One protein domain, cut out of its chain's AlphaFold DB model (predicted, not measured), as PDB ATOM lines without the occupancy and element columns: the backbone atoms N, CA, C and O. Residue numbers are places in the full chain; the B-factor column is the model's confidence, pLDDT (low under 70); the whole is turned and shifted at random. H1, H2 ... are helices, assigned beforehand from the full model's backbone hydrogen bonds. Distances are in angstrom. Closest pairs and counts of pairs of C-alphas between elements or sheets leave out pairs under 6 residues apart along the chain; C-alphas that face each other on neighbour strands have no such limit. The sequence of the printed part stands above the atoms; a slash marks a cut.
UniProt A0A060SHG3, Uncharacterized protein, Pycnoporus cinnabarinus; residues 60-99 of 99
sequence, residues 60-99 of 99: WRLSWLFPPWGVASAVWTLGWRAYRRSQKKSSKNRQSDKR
ATOM      1  N   TRP A  60     -13.861  -8.368 -16.644       70.44
ATOM      2  CA  TRP A  60     -13.885  -9.337 -15.546       70.44
ATOM      3  C   TRP A  60     -13.464 -10.740 -16.022       70.44
ATOM      4  O   TRP A  60     -12.593 -11.359 -15.411       70.44
ATOM      5  N   ARG A  61     -13.946 -11.182 -17.194       69.19
ATOM      6  CA  ARG A  61     -13.548 -12.465 -17.808       69.19
ATOM      7  C   ARG A  61     -12.063 -12.515 -18.176       69.19
ATOM      8  O   ARG A  61     -11.428 -13.554 -18.041       69.19
ATOM      9  N   LEU A  62     -11.499 -11.390 -18.620       67.38
ATOM     10  CA  LEU A  62     -10.092 -11.306 -19.020       67.38
ATOM     11  C   LEU A  62      -9.148 -11.293 -17.806       67.38
ATOM     12  O   LEU A  62      -8.066 -11.874 -17.862       67.38
ATOM     13  N   SER A  63      -9.581 -10.689 -16.693       62.16
ATOM     14  CA  SER A  63      -8.821 -10.668 -15.435       62.16
ATOM     15  C   SER A  63      -8.591 -12.063 -14.842       62.16
ATOM     16  O   SER A  63      -7.544 -12.298 -14.242       62.16
ATOM     17  N   TRP A  64      -9.516 -13.001 -15.078       64.56
ATOM     18  CA  TRP A  64      -9.372 -14.401 -14.671       64.56
ATOM     19  C   TRP A  64      -8.347 -15.156 -15.530       64.56
ATOM     20  O   TRP A  64      -7.663 -16.051 -15.041       64.56
ATOM     21  N   LEU A  65      -8.228 -14.802 -16.815       69.06
ATOM     22  CA  LEU A  65      -7.420 -15.545 -17.787       69.06
ATOM     23  C   LEU A  65      -5.951 -15.094 -17.841       69.06
ATOM     24  O   LEU A  65      -5.087 -15.896 -18.185       69.06
ATOM     25  N   PHE A  66      -5.653 -13.837 -17.492       69.81
ATOM     26  CA  PHE A  66      -4.289 -13.299 -17.483       69.81
ATOM     27  C   PHE A  66      -4.041 -12.401 -16.252       69.81
ATOM     28  O   PHE A  66      -4.335 -11.201 -16.298       69.81
ATOM     29  N   PRO A  67      -3.395 -12.921 -15.184       61.38
ATOM     30  CA  PRO A  67      -2.963 -12.147 -14.013       61.38
ATOM     31  C   PRO A  67      -2.270 -10.794 -14.304       61.38
ATOM     32  O   PRO A  67      -2.536  -9.833 -13.575       61.38
ATOM     33  N   PRO A  68      -1.437 -10.625 -15.360       71.62
ATOM     34  CA  PRO A  68      -0.838  -9.319 -15.665       71.62
ATOM     35  C   PRO A  68      -1.847  -8.219 -16.051       71.62
ATOM     36  O   PRO A  68      -1.560  -7.039 -15.833       71.62
ATOM     37  N   TRP A  69      -3.047  -8.557 -16.551       72.00
ATOM     38  CA  TRP A  69      -4.084  -7.558 -16.865       72.00
ATOM     39  C   TRP A  69      -4.697  -6.946 -15.600       72.00
ATOM     40  O   TRP A  69      -5.010  -5.754 -15.565       72.00
ATOM     41  N   GLY A  70      -4.793  -7.735 -14.523       74.44
ATOM     42  CA  GLY A  70      -5.215  -7.254 -13.207       74.44
ATOM     43  C   GLY A  70      -4.289  -6.152 -12.686       74.44
ATOM     44  O   GLY A  70      -4.755  -5.065 -12.344       74.44
ATOM     45  N   VAL A  71      -2.971  -6.377 -12.729       81.12
ATOM     46  CA  VAL A  71      -1.964  -5.389 -12.297       81.12
ATOM     47  C   VAL A  71      -2.004  -4.127 -13.164       81.12
ATOM     48  O   VAL A  71      -2.042  -3.018 -12.630       81.12
ATOM     49  N   ALA A  72      -2.068  -4.275 -14.491       82.38
ATOM     50  CA  ALA A  72      -2.164  -3.136 -15.404       82.38
ATOM     51  C   ALA A  72      -3.430  -2.291 -15.148       82.38
ATOM     52  O   ALA A  72      -3.359  -1.061 -15.084       82.38
ATOM     53  N   SER A  73      -4.579  -2.939 -14.924       77.19
ATOM     54  CA  SER A  73      -5.845  -2.253 -14.627       77.19
ATOM     55  C   SER A  73      -5.828  -1.523 -13.276       77.19
ATOM     56  O   SER A  73      -6.364  -0.415 -13.163       77.19
ATOM     57  N   ALA A  74      -5.158  -2.090 -12.266       81.81
ATOM     58  CA  ALA A  74      -4.979  -1.455 -10.965       81.81
ATOM     59  C   ALA A  74      -4.106  -0.196 -11.081       81.81
ATOM     60  O   ALA A  74      -4.492   0.868 -10.589       81.81
ATOM     61  N   VAL A  75      -2.981  -0.283 -11.800       90.06
ATOM     62  CA  VAL A  75      -2.105   0.869 -12.079       90.06
ATOM     63  C   VAL A  75      -2.867   1.962 -12.831       90.06
ATOM     64  O   VAL A  75      -2.829   3.124 -12.422       90.06
ATOM     65  N   TRP A  76      -3.622   1.599 -13.873       88.88
ATOM     66  CA  TRP A  76      -4.445   2.544 -14.632       88.88
ATOM     67  C   TRP A  76      -5.488   3.242 -13.754       88.88
ATOM     68  O   TRP A  76      -5.611   4.467 -13.769       88.88
ATOM     69  N   THR A  77      -6.209   2.479 -12.932       85.94
ATOM     70  CA  THR A  77      -7.258   3.011 -12.053       85.94
ATOM     71  C   THR A  77      -6.687   3.982 -11.020       85.94
ATOM     72  O   THR A  77      -7.244   5.064 -10.802       85.94
ATOM     73  N   LEU A  78      -5.557   3.636 -10.398       91.94
ATOM     74  CA  LEU A  78      -4.869   4.512  -9.447       91.94
ATOM     75  C   LEU A  78      -4.327   5.772 -10.135       91.94
ATOM     76  O   LEU A  78      -4.520   6.877  -9.620       91.94
ATOM     77  N   GLY A  79      -3.745   5.628 -11.329       93.38
ATOM     78  CA  GLY A  79      -3.272   6.742 -12.152       93.38
ATOM     79  C   GLY A  79      -4.393   7.707 -12.546       93.38
ATOM     80  O   GLY A  79      -4.281   8.914 -12.333       93.38
ATOM     81  N   TRP A  80      -5.528   7.190 -13.024       89.38
ATOM     82  CA  TRP A  80      -6.699   7.994 -13.384       89.38
ATOM     83  C   TRP A  80      -7.284   8.743 -12.179       89.38
ATOM     84  O   TRP A  80      -7.622   9.929 -12.269       89.38
ATOM     85  N   ARG A  81      -7.360   8.088 -11.011       86.44
ATOM     86  CA  ARG A  81      -7.813   8.736  -9.768       86.44
ATOM     87  C   ARG A  81      -6.849   9.839  -9.326       86.44
ATOM     88  O   ARG A  81      -7.318  10.898  -8.905       86.44
ATOM     89  N   ALA A  82      -5.536   9.637  -9.450       90.19
ATOM     90  CA  ALA A  82      -4.532  10.662  -9.157       90.19
ATOM     91  C   ALA A  82      -4.626  11.852 -10.131       90.19
ATOM     92  O   ALA A  82      -4.658  13.007  -9.697       90.19
ATOM     93  N   TYR A  83      -4.778  11.580 -11.429       90.12
ATOM     94  CA  TYR A  83      -4.946  12.604 -12.460       90.12
ATOM     95  C   TYR A  83      -6.197  13.464 -12.229       90.12
ATOM     96  O   TYR A  83      -6.105  14.694 -12.179       90.12
ATOM     97  N   ARG A  84      -7.363  12.845 -11.983       85.06
ATOM     98  CA  ARG A  84      -8.597  13.596 -11.675       85.06
ATOM     99  C   ARG A  84      -8.463  14.436 -10.404       85.06
ATOM    100  O   ARG A  84      -8.976  15.552 -10.370       85.06
ATOM    101  N   ARG A  85      -7.770  13.942  -9.368       78.56
ATOM    102  CA  ARG A  85      -7.486  14.735  -8.154       78.56
ATOM    103  C   ARG A  85      -6.609  15.950  -8.463       78.56
ATOM    104  O   ARG A  85      -6.901  17.032  -7.959       78.56
ATOM    105  N   SER A  86      -5.592  15.794  -9.312       78.81
ATOM    106  CA  SER A  86      -4.721  16.894  -9.752       78.81
ATOM    107  C   SER A  86      -5.501  17.967 -10.524       78.81
ATOM    108  O   SER A  86      -5.432  19.151 -10.190       78.81
ATOM    109  N   GLN A  87      -6.356  17.551 -11.464       78.19
ATOM    110  CA  GLN A  87      -7.240  18.459 -12.207       78.19
ATOM    111  C   GLN A  87      -8.189  19.238 -11.277       78.19
ATOM    112  O   GLN A  87      -8.334  20.456 -11.404       78.19
ATOM    113  N   LYS A  88      -8.783  18.567 -10.278       66.69
ATOM    114  CA  LYS A  88      -9.668  19.209  -9.285       66.69
ATOM    115  C   LYS A  88      -8.922  20.217  -8.395       66.69
ATOM    116  O   LYS A  88      -9.491  21.242  -8.029       66.69
ATOM    117  N   LYS A  89      -7.646  19.961  -8.075       64.56
ATOM    118  CA  LYS A  89      -6.781  20.879  -7.310       64.56
ATOM    119  C   LYS A  89      -6.386  22.114  -8.135       64.56
ATOM    120  O   LYS A  89      -6.448  23.226  -7.621       64.56
ATOM    121  N   SER A  90      -6.074  21.931  -9.420       59.38
ATOM    122  CA  SER A  90      -5.746  23.022 -10.356       59.38
ATOM    123  C   SER A  90      -6.941  23.954 -10.623       59.38
ATOM    124  O   SER A  90      -6.803  25.177 -10.621       59.38
ATOM    125  N   SER A  91      -8.149  23.388 -10.743       59.03
ATOM    126  CA  SER A  91      -9.404  24.152 -10.834       59.03
ATOM    127  C   SER A  91      -9.699  24.974  -9.569       59.03
ATOM    128  O   SER A  91     -10.148  26.111  -9.688       59.03
ATOM    129  N   LYS A  92      -9.408  24.442  -8.371       59.12
ATOM    130  CA  LYS A  92      -9.638  25.141  -7.096       59.12
ATOM    131  C   LYS A  92      -8.655  26.301  -6.862       59.12
ATOM    132  O   LYS A  92      -9.095  27.359  -6.426       59.12
ATOM    133  N   ASN A  93      -7.372  26.143  -7.214       58.97
ATOM    134  CA  ASN A  93      -6.375  27.225  -7.101       58.97
ATOM    135  C   ASN A  93      -6.632  28.383  -8.079       58.97
ATOM    136  O   ASN A  93      -6.513  29.545  -7.712       58.97
ATOM    137  N   ARG A  94      -7.073  28.095  -9.312       58.41
ATOM    138  CA  ARG A  94      -7.424  29.146 -10.291       58.41
ATOM    139  C   ARG A  94      -8.605  30.027  -9.868       58.41
ATOM    140  O   ARG A  94      -8.794  31.094 -10.447       58.41
ATOM    141  N   GLN A  95      -9.416  29.579  -8.908       57.19
ATOM    142  CA  GLN A  95     -10.559  30.328  -8.389       57.19
ATOM    143  C   GLN A  95     -10.233  31.103  -7.101       57.19
ATOM    144  O   GLN A  95     -10.941  32.058  -6.793       57.19
ATOM    145  N   SER A  96      -9.170  30.731  -6.373       57.47
ATOM    146  CA  SER A  96      -8.672  31.503  -5.224       57.47
ATOM    147  C   SER A  96      -7.788  32.680  -5.637       57.47
ATOM    148  O   SER A  96      -7.875  33.709  -4.990       57.47
ATOM    149  N   ASP A  97      -7.026  32.574  -6.733       57.50
ATOM    150  CA  ASP A  97      -6.188  33.677  -7.260       57.50
ATOM    151  C   ASP A  97      -6.995  34.795  -7.956       57.50
ATOM    152  O   ASP A  97      -6.439  35.809  -8.370       57.50
ATOM    153  N   LYS A  98      -8.308  34.603  -8.140       55.22
ATOM    154  CA  LYS A  98      -9.229  35.582  -8.752       55.22
ATOM    155  C   LYS A  98     -10.088  36.345  -7.730       55.22
ATOM    156  O   LYS A  98     -11.011  37.047  -8.142       55.22
ATOM    157  N   ARG A  99      -9.844  36.166  -6.431       47.19
ATOM    158  CA  ARG A  99     -10.468  36.924  -5.337       47.19
ATOM    159  C   ARG A  99      -9.422  37.795  -4.666       47.19
ATOM    160  O   ARG A  99      -9.822  38.887  -4.219       47.19
TER     161      ARG A  99
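What this domain is: This is residues 60 to 99 of the 99 residues of an uncharacterized protein of Pycnoporus cinnabarinus (UniProt A0A060SHG3). One long helix, H2, makes a rod, and at its first end a short helix, H1, folds back in a small hook. Residues 74 to 99 stand free, of which 74 to 96 belong to H2. The printed part has 40 residues, with two named helices in the order H1, H2 and no named strand; its class is all helix. It is extended, with a radius of gyration of the C-alphas of 16.7 A and spans of 54 by 13 by 5 A.

How they stand to each other: H2, residues 67 to 96, and H1, residues 60 to 65, touch only at the corner by their tight link, and only just, with 3 pairs of C-alphas within 8 A. The closest C-alphas are those of Ser 63 and Gly 70, 5.4 A apart; H2 touches H1 with residues 69 to 70 alone. Their lines stand at a steep tilt of 42 degrees, opposite ways. Of the O i to N i+4 pairs, 24 of 26 in H2 and 0 of 2 in H1 are within hydrogen-bond range; in H1, 2 of 3 O i to N i+3 pairs are.

Where its parts are: H2 measures 44.9 A from C-alpha 67 at (-2.963, -12.147, -14.013) to C-alpha 96 at (-8.672, 31.503, -5.224). H1 measures 9.2 A and begins with C-alpha 60 at (-13.885, -9.337, -15.546).

The domain as a whole: The C-alphas farthest apart, those of Leu 65 and Arg 99, are 54.0 A apart. The printed part has no cut. The model's pLDDT is under 70 at residues 61 to 67 and 88 to 99.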